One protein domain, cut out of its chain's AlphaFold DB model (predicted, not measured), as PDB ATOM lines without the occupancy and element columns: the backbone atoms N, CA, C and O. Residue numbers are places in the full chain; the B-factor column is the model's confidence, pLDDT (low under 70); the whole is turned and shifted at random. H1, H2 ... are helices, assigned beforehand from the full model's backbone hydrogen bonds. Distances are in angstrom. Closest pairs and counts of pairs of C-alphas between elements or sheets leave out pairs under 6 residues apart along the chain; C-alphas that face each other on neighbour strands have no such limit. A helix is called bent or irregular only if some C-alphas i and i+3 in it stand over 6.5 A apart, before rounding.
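AT A GLANCE: This is residues 22 to 111 of the 251 residues of the protein "Pept_C1 domain-containing protein" of Aphanomyces euteiches (UniProt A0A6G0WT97). Two long helices, H1 and H2, cross nearly at a right angle, meeting in the first half of each, and H1 has a kink toward its last residues. After H2 the chain folds back, and residues 95 to 102 fill the angle between the two helices; the short helix H3 follows to one side, away from both, and residues 87 to 92, at the far end of H2, stick out. The printed part has 90 residues with three named helices, H1, H2 and H3 in that order along the chain, and no named strand; the class is all helix. It is compact, with a radius of gyration of the C-alphas of 12.9 A, and spans 37 by 34 by 22 A.

IN THESE COORDINATES: H1, the longest helix by residues, is residues 26 to 49 and measures 32.7 A from its first to its last C-alpha; C-alpha 26 is at (-29.265, -55.771, -12.631). It is irregular: C-alphas 42 and 45 are 7.5 A apart, and it has a kink of 57 degrees near residue 43. H2 is residues 69 to 88, 28.7 A long, with C-alpha 69 at (-26.722, -51.584, -25.901). H3 is residues 105 to 111, and its last C-alpha, that of Lys 111, is at (-9.587, -37.229, -33.937).

HOW THE PARTS SIT: H1 and H2 touch, and their closest C-alphas, those of Val 32 and His 76, are 6.4 A apart. H1 touches H2 with residues 32 to 36 alone, and H2 touches H1 with residues 72 to 76 alone. Their lines stand at 85 degrees, about perpendicular, the line of H1 being a rough one, and their centres are 12.1 A apart. H3 is apart from H1 and also apart from H2. In H2 and H3 every O i to N i+4 pair is within hydrogen-bond range, while in H1 18 of 20 are.

THE WHOLE: The two C-alphas farthest apart are those of Glu 59 and His 91, at 37.9 A, and the first and last printed C-alphas, of Ser 22 and Lys 111, are 28.3 A apart. The printed part has no cut. Both links are long: residues 50 to 68 join H1 to H2, with C-alphas 10 to 16 A from the mean of all C-alphas, and residues 89 to 104 join H2 to H3, with C-alphas 4 to 23 A from it. Residues 87 to 92, of which 87 and 88 belong to H2, stand free. The mean pLDDT of the printed part is 94.9 and that of H3 is 88; no printed residue is under 70.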
ATOM      1  N   SER A  22     -22.993 -56.423 -20.417       96.31
ATOM      2  CA  SER A  22     -23.992 -57.501 -20.388       96.31
ATOM      3  C   SER A  22     -23.774 -58.543 -19.286       96.31
ATOM      4  O   SER A  22     -24.681 -59.320 -19.003       96.31
ATOM      5  N   SER A  23     -22.589 -58.574 -18.669       96.62
ATOM      6  CA  SER A  23     -22.262 -59.483 -17.563       96.62
ATOM      7  C   SER A  23     -22.505 -58.886 -16.175       96.62
ATOM      8  O   SER A  23     -22.405 -59.608 -15.186       96.62
ATOM      9  N   LEU A  24     -22.834 -57.593 -16.100       97.38
ATOM     10  CA  LEU A  24     -23.147 -56.910 -14.849       97.38
ATOM     11  C   LEU A  24     -24.478 -57.394 -14.265       97.38
ATOM     12  O   LEU A  24     -25.399 -57.762 -15.001       97.38
ATOM     13  N   SER A  25     -24.600 -57.321 -12.941       98.19
ATOM     14  CA  SER A  25     -25.866 -57.520 -12.237       98.19
ATOM     15  C   SER A  25     -26.904 -56.457 -12.619       98.19
ATOM     16  O   SER A  25     -26.579 -55.398 -13.155       98.19
ATOM     17  N   THR A  26     -28.179 -56.717 -12.326       97.88
ATOM     18  CA  THR A  26     -29.265 -55.771 -12.631       97.88
ATOM     19  C   THR A  26     -29.068 -54.412 -11.959       97.88
ATOM     20  O   THR A  26     -29.340 -53.390 -12.588       97.88
ATOM     21  N   ASP A  27     -28.555 -54.392 -10.728       98.12
ATOM     22  CA  ASP A  27     -28.327 -53.154  -9.978       98.12
ATOM     23  C   ASP A  27     -27.169 -52.342 -10.576       98.12
ATOM     24  O   ASP A  27     -27.294 -51.136 -10.783       98.12
ATOM     25  N   GLU A  28     -26.072 -53.003 -10.954       97.81
ATOM     26  CA  GLU A  28     -24.948 -52.359 -11.648       97.81
ATOM     27  C   GLU A  28     -25.364 -51.823 -13.025       97.81
ATOM     28  O   GLU A  28     -24.991 -50.715 -13.409       97.81
ATOM     29  N   GLN A  29     -26.182 -52.572 -13.769       98.31
ATOM     30  CA  GLN A  29     -26.739 -52.091 -15.034       98.31
ATOM     31  C   GLN A  29     -27.640 -50.866 -14.834       98.31
ATOM     32  O   GLN A  29     -27.622 -49.952 -15.660       98.31
ATOM     33  N   ALA A  30     -28.431 -50.833 -13.759       98.00
ATOM     34  CA  ALA A  30     -29.275 -49.690 -13.429       98.00
ATOM     35  C   ALA A  30     -28.443 -48.439 -13.100       98.00
ATOM     36  O   ALA A  30     -28.783 -47.351 -13.568       98.00
ATOM     37  N   ASP A  31     -27.331 -48.594 -12.377       98.19
ATOM     38  CA  ASP A  31     -26.397 -47.501 -12.088       98.19
ATOM     39  C   ASP A  31     -25.753 -46.943 -13.370       98.19
ATOM     40  O   ASP A  31     -25.806 -45.738 -13.622       98.19
ATOM     41  N   VAL A  32     -25.244 -47.811 -14.255       98.31
ATOM     42  CA  VAL A  32     -24.680 -47.384 -15.549       98.31
ATOM     43  C   VAL A  32     -25.716 -46.623 -16.382       98.31
ATOM     44  O   VAL A  32     -25.386 -45.581 -16.952       98.31
ATOM     45  N   LYS A  33     -26.971 -47.097 -16.432       98.31
ATOM     46  CA  LYS A  33     -28.068 -46.398 -17.124       98.31
ATOM     47  C   LYS A  33     -28.293 -45.009 -16.538       98.31
ATOM     48  O   LYS A  33     -28.287 -44.038 -17.283       98.31
ATOM     49  N   GLN A  34     -28.412 -44.898 -15.215       98.19
ATOM     50  CA  GLN A  34     -28.621 -43.613 -14.547       98.19
ATOM     51  C   GLN A  34     -27.482 -42.624 -14.837       98.19
ATOM     52  O   GLN A  34     -27.724 -41.449 -15.135       98.19
ATOM     53  N   GLN A  35     -26.234 -43.089 -14.770       98.50
ATOM     54  CA  GLN A  35     -25.077 -42.257 -15.073       98.50
ATOM     55  C   GLN A  35     -25.032 -41.849 -16.552       98.50
ATOM     56  O   GLN A  35     -24.707 -40.697 -16.849       98.50
ATOM     57  N   LEU A  36     -25.415 -42.738 -17.475       98.50
ATOM     58  CA  LEU A  36     -25.517 -42.414 -18.896       98.50
ATOM     59  C   LEU A  36     -26.633 -41.396 -19.172       98.50
ATOM     60  O   LEU A  36     -26.390 -40.448 -19.914       98.50
ATOM     61  N   SER A  37     -27.816 -41.510 -18.556       98.38
ATOM     62  CA  SER A  37     -28.870 -40.487 -18.671       98.38
ATOM     63  C   SER A  37     -28.352 -39.125 -18.207       98.38
ATOM     64  O   SER A  37     -28.479 -38.130 -18.923       98.38
ATOM     65  N   LYS A  38     -27.665 -39.082 -17.057       98.19
ATOM     66  CA  LYS A  38     -27.028 -37.858 -16.549       98.19
ATOM     67  C   LYS A  38     -26.002 -37.299 -17.535       98.19
ATOM     68  O   LYS A  38     -25.975 -36.092 -17.772       98.19
ATOM     69  N   TRP A  39     -25.159 -38.153 -18.113       98.31
ATOM     70  CA  TRP A  39     -24.200 -37.734 -19.129       98.31
ATOM     71  C   TRP A  39     -24.905 -37.161 -20.362       98.31
ATOM     72  O   TRP A  39     -24.538 -36.074 -20.810       98.31
ATOM     73  N   LYS A  40     -25.955 -37.827 -20.863       97.94
ATOM     74  CA  LYS A  40     -26.737 -37.363 -22.016       97.94
ATOM     75  C   LYS A  40     -27.340 -35.984 -21.756       97.94
ATOM     76  O   LYS A  40     -27.225 -35.104 -22.599       97.94
ATOM     77  N   THR A  41     -27.896 -35.748 -20.568       97.38
ATOM     78  CA  THR A  41     -28.427 -34.427 -20.194       97.38
ATOM     79  C   THR A  41     -27.361 -33.330 -20.222       97.38
ATOM     80  O   THR A  41     -27.626 -32.231 -20.701       97.38
ATOM     81  N   LEU A  42     -26.167 -33.605 -19.691       96.81
ATOM     82  CA  LEU A  42     -25.146 -32.577 -19.471       96.81
ATOM     83  C   LEU A  42     -24.230 -32.350 -20.682       96.81
ATOM     84  O   LEU A  42     -23.793 -31.224 -20.911       96.81
ATOM     85  N   TYR A  43     -23.917 -33.404 -21.437       96.69
ATOM     86  CA  TYR A  43     -22.835 -33.388 -22.423       96.69
ATOM     87  C   TYR A  43     -23.258 -33.795 -23.829       96.69
ATOM     88  O   TYR A  43     -22.584 -33.360 -24.760       96.69
ATOM     89  N   ALA A  44     -24.346 -34.554 -24.029       95.69
ATOM     90  CA  ALA A  44     -24.740 -34.968 -25.382       95.69
ATOM     91  C   ALA A  44     -24.973 -33.786 -26.338       95.69
ATOM     92  O   ALA A  44     -24.432 -33.846 -27.440       95.69
ATOM     93  N   PRO A  45     -25.639 -32.676 -25.950       94.06
ATOM     94  CA  PRO A  45     -25.831 -31.551 -26.866       94.06
ATOM     95  C   PRO A  45     -24.507 -30.959 -27.357       94.06
ATOM     96  O   PRO A  45     -24.340 -30.677 -28.546       94.06
ATOM     97  N   LEU A  46     -23.537 -30.807 -26.449       92.00
ATOM     98  CA  LEU A  46     -22.222 -30.268 -26.779       92.00
ATOM     99  C   LEU A  46     -21.390 -31.281 -27.577       92.00
ATOM    100  O   LEU A  46     -20.776 -30.916 -28.576       92.00
ATOM    101  N   ALA A  47     -21.414 -32.556 -27.189       93.75
ATOM    102  CA  ALA A  47     -20.737 -33.627 -27.905       93.75
ATOM    103  C   ALA A  47     -21.268 -33.764 -29.342       93.75
ATOM    104  O   ALA A  47     -20.475 -33.815 -30.278       93.75
ATOM    105  N   SER A  48     -22.591 -33.743 -29.543       92.56
ATOM    106  CA  SER A  48     -23.219 -33.773 -30.870       92.56
ATOM    107  C   SER A  48     -22.832 -32.556 -31.704       92.56
ATOM    108  O   SER A  48     -22.434 -32.713 -32.855       92.56
ATOM    109  N   LYS A  49     -22.891 -31.348 -31.122       90.69
ATOM    110  CA  LYS A  49     -22.517 -30.099 -31.806       90.69
ATOM    111  C   LYS A  49     -21.089 -30.140 -32.353       90.69
ATOM    112  O   LYS A  49     -20.822 -29.552 -33.397       90.69
ATOM    113  N   HIS A  50     -20.185 -30.812 -31.645       87.25
ATOM    114  CA  HIS A  50     -18.772 -30.891 -31.993       87.25
ATOM    115  C   HIS A  50     -18.351 -32.225 -32.623       87.25
ATOM    116  O   HIS A  50     -17.161 -32.448 -32.774       87.25
ATOM    117  N   GLY A  51     -19.287 -33.109 -32.990       89.88
ATOM    118  CA  GLY A  51     -18.947 -34.368 -33.665       89.88
ATOM    119  C   GLY A  51     -18.231 -35.398 -32.780       89.88
ATOM    120  O   GLY A  51     -17.529 -36.268 -33.294       89.88
ATOM    121  N   TYR A  52     -18.398 -35.321 -31.456       92.25
ATOM    122  CA  TYR A  52     -17.784 -36.215 -30.459       92.25
ATOM    123  C   TYR A  52     -18.686 -37.384 -30.037       92.25
ATOM    124  O   TYR A  52     -18.415 -38.069 -29.053       92.25
ATOM    125  N   VAL A  53     -19.766 -37.618 -30.778       94.06
ATOM    126  CA  VAL A  53     -20.660 -38.765 -30.601       94.06
ATOM    127  C   VAL A  53     -20.341 -39.782 -31.700       94.06
ATOM    128  O   VAL A  53     -20.185 -39.369 -32.851       94.06
ATOM    129  N   PRO A  54     -20.225 -41.087 -31.387       92.94
ATOM    130  CA  PRO A  54     -20.016 -42.101 -32.415       92.94
ATOM    131  C   PRO A  54     -21.197 -42.128 -33.390       92.94
ATOM    132  O   PRO A  54     -22.338 -41.879 -32.999       92.94
ATOM    133  N   GLU A  55     -20.930 -42.455 -34.655       89.06
ATOM    134  CA  GLU A  55     -21.929 -42.416 -35.733       89.06
ATOM    135  C   GLU A  55     -23.188 -43.232 -35.399       89.06
ATOM    136  O   GLU A  55     -24.308 -42.770 -35.612       89.06
ATOM    137  N   SER A  56     -23.008 -44.388 -34.755       88.88
ATOM    138  CA  SER A  56     -24.094 -45.272 -34.322       88.88
ATOM    139  C   SER A  56     -25.003 -44.698 -33.232       88.88
ATOM    140  O   SER A  56     -26.102 -45.211 -33.034       88.88
ATOM    141  N   ALA A  57     -24.585 -43.641 -32.531       92.25
ATOM    142  CA  ALA A  57     -25.361 -43.013 -31.464       92.25
ATOM    143  C   ALA A  57     -25.963 -41.655 -31.861       92.25
ATOM    144  O   ALA A  57     -26.699 -41.075 -31.069       92.25
ATOM    145  N   ILE A  58     -25.692 -41.124 -33.063       89.94
ATOM    146  CA  ILE A  58     -26.117 -39.764 -33.463       89.94
ATOM    147  C   ILE A  58     -27.627 -39.545 -33.277       89.94
ATOM    148  O   ILE A  58     -28.042 -38.494 -32.785       89.94
ATOM    149  N   GLU A  59     -28.446 -40.538 -33.625       88.69
ATOM    150  CA  GLU A  59     -29.908 -40.442 -33.547       88.69
ATOM    151  C   GLU A  59     -30.451 -40.640 -32.121       88.69
ATOM    152  O   GLU A  59     -31.470 -40.053 -31.757       88.69
ATOM    153  N   SER A  60     -29.776 -41.442 -31.292       92.19
ATOM    154  CA  SER A  60     -30.257 -41.847 -29.964       92.19
ATOM    155  C   SER A  60     -29.670 -41.035 -28.810       92.19
ATOM    156  O   SER A  60     -30.246 -41.003 -27.718       92.19
ATOM    157  N   VAL A  61     -28.535 -40.359 -29.009       92.44
ATOM    158  CA  VAL A  61     -27.761 -39.748 -27.916       92.44
ATOM    159  C   VAL A  61     -28.516 -38.620 -27.206       92.44
ATOM    160  O   VAL A  61     -28.320 -38.407 -26.014       92.44
ATOM    161  N   ASN A  62     -29.418 -37.929 -27.911       91.31
ATOM    162  CA  ASN A  62     -30.218 -36.835 -27.353       91.31
ATOM    163  C   ASN A  62     -31.533 -37.311 -26.709       91.31
ATOM    164  O   ASN A  62     -32.232 -36.520 -26.078       91.31
ATOM    165  N   VAL A  63     -31.864 -38.601 -26.819       94.62
ATOM    166  CA  VAL A  63     -32.987 -39.211 -26.098       94.62
ATOM    167  C   VAL A  63     -32.474 -39.674 -24.734       94.62
ATOM    168  O   VAL A  63     -31.885 -40.745 -24.609       94.62
ATOM    169  N   VAL A  64     -32.653 -38.833 -23.712       91.88
ATOM    170  CA  VAL A  64     -32.018 -38.989 -22.387       91.88
ATOM    171  C   VAL A  64     -32.368 -40.310 -21.695       91.88
ATOM    172  O   VAL A  64     -31.469 -40.960 -21.172       91.88
ATOM    173  N   ASP A  65     -33.637 -40.722 -21.730       89.56
ATOM    174  CA  ASP A  65     -34.134 -41.894 -20.988       89.56
ATOM    175  C   ASP A  65     -34.111 -43.201 -21.803       89.56
ATOM    176  O   ASP A  65     -34.558 -44.247 -21.332       89.56
ATOM    177  N   SER A  66     -33.609 -43.155 -23.041       93.06
ATOM    178  CA  SER A  66     -33.478 -44.322 -23.914       93.06
ATOM    179  C   SER A  66     -32.011 -44.574 -24.226       93.06
ATOM    180  O   SER A  66     -31.273 -43.648 -24.570       93.06
ATOM    181  N   HIS A  67     -31.578 -45.826 -24.108       96.19
ATOM    182  CA  HIS A  67     -30.184 -46.208 -24.307       96.19
ATOM    183  C   HIS A  67     -30.078 -47.424 -25.215       96.19
ATOM    184  O   HIS A  67     -30.777 -48.416 -25.003       96.19
ATOM    185  N   THR A  68     -29.181 -47.362 -26.197       96.62
ATOM    186  CA  THR A  68     -28.804 -48.548 -26.972       96.62
ATOM    187  C   THR A  68     -27.804 -49.398 -26.187       96.62
ATOM    188  O   THR A  68     -27.079 -48.895 -25.323       96.62
ATOM    189  N   ASP A  69     -27.722 -50.692 -26.505       95.69
ATOM    190  CA  ASP A  69     -26.722 -51.584 -25.901       95.69
ATOM    191  C   ASP A  69     -25.289 -51.098 -26.167       95.69
ATOM    192  O   ASP A  69     -24.406 -51.250 -25.320       95.69
ATOM    193  N   GLU A  70     -25.054 -50.464 -27.321       95.75
ATOM    194  CA  GLU A  70     -23.749 -49.910 -27.669       95.75
ATOM    195  C   GLU A  70     -23.406 -48.674 -26.828       95.75
ATOM    196  O   GLU A  70     -22.289 -48.580 -26.316       95.75
ATOM    197  N   GLU A  71     -24.350 -47.748 -26.622       97.75
ATOM    198  CA  GLU A  71     -24.149 -46.590 -25.740       97.75
ATOM    199  C   GLU A  71     -23.827 -47.037 -24.306       97.75
ATOM    200  O   GLU A  71     -22.898 -46.513 -23.689       97.75
ATOM    201  N   LEU A  72     -24.544 -48.045 -23.798       97.81
ATOM    202  CA  LEU A  72     -24.317 -48.612 -22.467       97.81
ATOM    203  C   LEU A  72     -22.949 -49.286 -22.360       97.81
ATOM    204  O   LEU A  72     -22.216 -49.038 -21.404       97.81
ATOM    205  N   ALA A  73     -22.568 -50.091 -23.354       97.19
ATOM    206  CA  ALA A  73     -21.261 -50.735 -23.388       97.19
ATOM    207  C   ALA A  73     -20.115 -49.711 -23.462       97.19
ATOM    208  O   ALA A  73     -19.118 -49.845 -22.751       97.19
ATOM    209  N   ARG A  74     -20.255 -48.667 -24.287       97.50
ATOM    210  CA  ARG A  74     -19.264 -47.589 -24.430       97.50
ATOM    211  C   ARG A  74     -19.119 -46.786 -23.145       97.50
ATOM    212  O   ARG A  74     -18.004 -46.630 -22.656       97.50
ATOM    213  N   PHE A  75     -20.227 -46.351 -22.552       98.00
ATOM    214  CA  PHE A  75     -20.180 -45.590 -21.309       98.00
ATOM    215  C   PHE A  75     -19.654 -46.434 -20.138       98.00
ATOM    216  O   PHE A  75     -18.831 -45.963 -19.356       98.00
ATOM    217  N   HIS A  76     -20.033 -47.715 -20.060       98.25
ATOM    218  CA  HIS A  76     -19.476 -48.646 -19.079       98.25
ATOM    219  C   HIS A  76     -17.957 -48.825 -19.232       98.25
ATOM    220  O   HIS A  76     -17.233 -48.869 -18.238       98.25
ATOM    221  N   ASN A  77     -17.451 -48.883 -20.465       97.38
ATOM    222  CA  ASN A  77     -16.011 -48.906 -20.714       97.38
ATOM    223  C   ASN A  77     -15.322 -47.633 -20.199       97.38
ATOM    224  O   ASN A  77     -14.275 -47.733 -19.563       97.38
ATOM    225  N   THR A  78     -15.930 -46.460 -20.393       97.81
ATOM    226  CA  THR A  78     -15.420 -45.188 -19.854       97.81
ATOM    227  C   THR A  78     -15.383 -45.185 -18.326       97.81
ATOM    228  O   THR A  78     -14.407 -44.721 -17.743       97.81
ATOM    229  N   LEU A  79     -16.394 -45.748 -17.655       97.81
ATOM    230  CA  LEU A  79     -16.384 -45.900 -16.194       97.81
ATOM    231  C   LEU A  79     -15.211 -46.770 -15.714       97.81
ATOM    232  O   LEU A  79     -14.535 -46.410 -14.751       97.81
ATOM    233  N   GLN A  80     -14.927 -47.875 -16.411       97.25
ATOM    234  CA  GLN A  80     -13.776 -48.732 -16.104       97.25
ATOM    235  C   GLN A  80     -12.440 -48.015 -16.345       97.25
ATOM    236  O   GLN A  80     -11.519 -48.140 -15.536       97.25
ATOM    237  N   ASP A  81     -12.334 -47.230 -17.420       95.88
ATOM    238  CA  ASP A  81     -11.132 -46.446 -17.718       95.88
ATOM    239  C   ASP A  81     -10.882 -45.363 -16.662       95.88
ATOM    240  O   ASP A  81      -9.749 -45.191 -16.213       95.88
ATOM    241  N   VAL A  82     -11.939 -44.684 -16.206       96.56
ATOM    242  CA  VAL A  82     -11.882 -43.699 -15.116       96.56
ATOM    243  C   VAL A  82     -11.443 -44.352 -13.807       96.56
ATOM    244  O   VAL A  82     -10.542 -43.835 -13.148       96.56
ATOM    245  N   ALA A  83     -12.024 -45.501 -13.446       95.69
ATOM    246  CA  ALA A  83     -11.649 -46.230 -12.235       95.69
ATOM    247  C   ALA A  83     -10.168 -46.643 -12.262       95.69
ATOM    248  O   ALA A  83      -9.431 -46.402 -11.305       95.69
ATOM    249  N   LYS A  84      -9.703 -47.172 -13.400       95.56
ATOM    250  CA  LYS A  84      -8.297 -47.532 -13.606       95.56
ATOM    251  C   LYS A  84      -7.374 -46.311 -13.566       95.56
ATOM    252  O   LYS A  84      -6.275 -46.388 -13.018       95.56
ATOM    253  N   ALA A  85      -7.775 -45.187 -14.155       95.12
ATOM    254  CA  ALA A  85      -6.984 -43.960 -14.116       95.12
ATOM    255  C   ALA A  85      -6.846 -43.428 -12.682       95.12
ATOM    256  O   ALA A  85      -5.743 -43.055 -12.280       95.12
ATOM    257  N   GLN A  86      -7.931 -43.473 -11.905       95.81
ATOM    258  CA  GLN A  86      -7.964 -43.061 -10.504       95.81
ATOM    259  C   GLN A  86      -7.075 -43.936  -9.610       95.81
ATOM    260  O   GLN A  86      -6.350 -43.401  -8.774       95.81
ATOM    261  N   GLU A  87      -7.091 -45.258  -9.808       95.62
ATOM    262  CA  GLU A  87      -6.222 -46.200  -9.088       95.62
ATOM    263  C   GLU A  87      -4.737 -45.913  -9.348       95.62
ATOM    264  O   GLU A  87      -3.930 -45.867  -8.420       95.62
ATOM    265  N   ASN A  88      -4.379 -45.657 -10.609       96.12
ATOM    266  CA  ASN A  88      -2.994 -45.395 -11.000       96.12
ATOM    267  C   ASN A  88      -2.499 -43.991 -10.617       96.12
ATOM    268  O   ASN A  88      -1.295 -43.747 -10.622       96.12
ATOM    269  N   ASN A  89      -3.404 -43.058 -10.307       96.06
ATOM    270  CA  ASN A  89      -3.074 -41.660 -10.039       96.06
ATOM    271  C   ASN A  89      -3.862 -41.159  -8.813       96.06
ATOM    272  O   ASN A  89      -4.817 -40.393  -8.963       96.06
ATOM    273  N   PRO A  90      -3.459 -41.540  -7.585       93.56
ATOM    274  CA  PRO A  90      -4.240 -41.301  -6.365       93.56
ATOM    275  C   PRO A  90      -4.404 -39.819  -5.993       93.56
ATOM    276  O   PRO A  90      -5.222 -39.485  -5.142       93.56
ATOM    277  N   HIS A  91      -3.627 -38.927  -6.610       94.19
ATOM    278  CA  HIS A  91      -3.697 -37.480  -6.389       94.19
ATOM    279  C   HIS A  91      -4.456 -36.721  -7.488       94.19
ATOM    280  O   HIS A  91      -4.616 -35.508  -7.381       94.19
ATOM    281  N   ALA A  92      -4.904 -37.407  -8.542       95.44
ATOM    282  CA  ALA A  92      -5.718 -36.823  -9.601       95.44
ATOM    283  C   ALA A  92      -7.193 -37.192  -9.403       95.44
ATOM    284  O   ALA A  92      -7.510 -38.148  -8.700       95.44
ATOM    285  N   VAL A  93      -8.089 -36.422 -10.021       95.69
ATOM    286  CA  VAL A  93      -9.532 -36.690 -10.037       95.69
ATOM    287  C   VAL A  93      -9.948 -36.944 -11.476       95.69
ATOM    288  O   VAL A  93      -9.730 -36.097 -12.342       95.69
ATOM    289  N   PHE A  94     -10.567 -38.095 -11.726       96.12
ATOM    290  CA  PHE A  94     -11.064 -38.474 -13.049       96.12
ATOM    291  C   PHE A  94     -12.585 -38.543 -13.047       96.12
ATOM    292  O   PHE A  94     -13.210 -38.896 -12.050       96.12
ATOM    293  N   SER A  95     -13.190 -38.203 -14.183       96.69
ATOM    294  CA  SER A  95     -14.639 -38.187 -14.329       96.69
ATOM    295  C   SER A  95     -15.053 -38.691 -15.709       96.69
ATOM    296  O   SER A  95     -14.470 -38.256 -16.708       96.69
ATOM    297  N   PRO A  96     -16.091 -39.548 -15.798       96.81
ATOM    298  CA  PRO A  96     -16.671 -39.952 -17.076       96.81
ATOM    299  C   PRO A  96     -17.514 -38.821 -17.691       96.81
ATOM    300  O   PRO A  96     -17.946 -38.909 -18.832       96.81
ATOM    301  N   PHE A  97     -17.777 -37.748 -16.939       97.69
ATOM    302  CA  PHE A  97     -18.647 -36.649 -17.335       97.69
ATOM    303  C   PHE A  97     -17.878 -35.596 -18.139       97.69
ATOM    304  O   PHE A  97     -17.509 -34.539 -17.635       97.69
ATOM    305  N   ASN A  98     -17.606 -35.922 -19.401       95.38
ATOM    306  CA  ASN A  98     -16.994 -35.033 -20.387       95.38
ATOM    307  C   ASN A  98     -17.542 -35.335 -21.794       95.38
ATOM    308  O   ASN A  98     -18.163 -36.370 -22.010       95.38
ATOM    309  N   VAL A  99     -17.304 -34.462 -22.773       95.25
ATOM    310  CA  VAL A  99     -17.888 -34.592 -24.124       95.25
ATOM    311  C   VAL A  99     -17.405 -35.804 -24.935       95.25
ATOM    312  O   VAL A  99     -17.983 -36.091 -25.976       95.25
ATOM    313  N   PHE A 100     -16.388 -36.532 -24.472       95.44
ATOM    314  CA  PHE A 100     -15.779 -37.659 -25.186       95.44
ATOM    315  C   PHE A 100     -16.206 -39.029 -24.646       95.44
ATOM    316  O   PHE A 100     -15.719 -40.047 -25.124       95.44
ATOM    317  N   ALA A 101     -17.105 -39.081 -23.656       97.25
ATOM    318  CA  ALA A 101     -17.370 -40.291 -22.868       97.25
ATOM    319  C   ALA A 101     -17.921 -41.499 -23.646       97.25
ATOM    320  O   ALA A 101     -17.930 -42.603 -23.105       97.25
ATOM    321  N   LEU A 102     -18.411 -41.308 -24.875       97.19
ATOM    322  CA  LEU A 102     -18.878 -42.398 -25.742       97.19
ATOM    323  C   LEU A 102     -17.870 -42.796 -26.829       97.19
ATOM    324  O   LEU A 102     -18.089 -43.792 -27.526       97.19
ATOM    325  N   LEU A 103     -16.774 -42.050 -26.981       95.94
ATOM    326  CA  LEU A 103     -15.716 -42.398 -27.917       95.94
ATOM    327  C   LEU A 103     -14.879 -43.544 -27.346       95.94
ATOM    328  O   LEU A 103     -14.444 -43.527 -26.197       95.94
ATOM    329  N   THR A 104     -14.607 -44.536 -28.181       94.19
ATOM    330  CA  THR A 104     -13.522 -45.482 -27.937       94.19
ATOM    331  C   THR A 104     -12.176 -44.769 -28.022       94.19
ATOM    332  O   THR A 104     -12.037 -43.736 -28.679       94.19
ATOM    333  N   GLN A 105     -11.138 -45.373 -27.438       90.94
ATOM    334  CA  GLN A 105      -9.777 -44.853 -27.561       90.94
ATOM    335  C   GLN A 105      -9.347 -44.685 -29.026       90.94
ATOM    336  O   GLN A 105      -8.682 -43.711 -29.348       90.94
ATOM    337  N   ALA A 106      -9.743 -45.598 -29.920       91.44
ATOM    338  CA  ALA A 106      -9.395 -45.518 -31.338       91.44
ATOM    339  C   ALA A 106     -10.090 -44.340 -32.047       91.44
ATOM    340  O   ALA A 106      -9.455 -43.635 -32.828       91.44
ATOM    341  N   GLU A 107     -11.370 -44.097 -31.756       92.00
ATOM    342  CA  GLU A 107     -12.104 -42.942 -32.296       92.00
ATOM    343  C   GLU A 107     -11.548 -41.623 -31.741       92.00
ATOM    344  O   GLU A 107     -11.366 -40.669 -32.497       92.00
ATOM    345  N   PHE A 108     -11.217 -41.578 -30.443       90.88
ATOM    346  CA  PHE A 108     -10.552 -40.430 -29.826       90.88
ATOM    347  C   PHE A 108      -9.180 -40.174 -30.467       90.88
ATOM    348  O   PHE A 108      -8.874 -39.056 -30.876       90.88
ATOM    349  N   ASP A 109      -8.361 -41.213 -30.624       87.38
ATOM    350  CA  ASP A 109      -7.022 -41.109 -31.210       87.38
ATOM    351  C   ASP A 109      -7.066 -40.634 -32.665       87.38
ATOM    352  O   ASP A 109      -6.279 -39.769 -33.050       87.38
ATOM    353  N   SER A 110      -8.014 -41.149 -33.452       83.94
ATOM    354  CA  SER A 110      -8.243 -40.729 -34.838       83.94
ATOM    355  C   SER A 110      -8.505 -39.223 -34.952       83.94
ATOM    356  O   SER A 110      -7.992 -38.575 -35.865       83.94
ATOM    357  N   LYS A 111      -9.246 -38.656 -33.988       79.31
ATOM    358  CA  LYS A 111      -9.587 -37.229 -33.937       79.31
ATOM    359  C   LYS A 111      -8.466 -36.350 -33.374       79.31
ATOM    360  O   LYS A 111      -8.246 -35.259 -33.889       79.31
TER     361      LYS A 111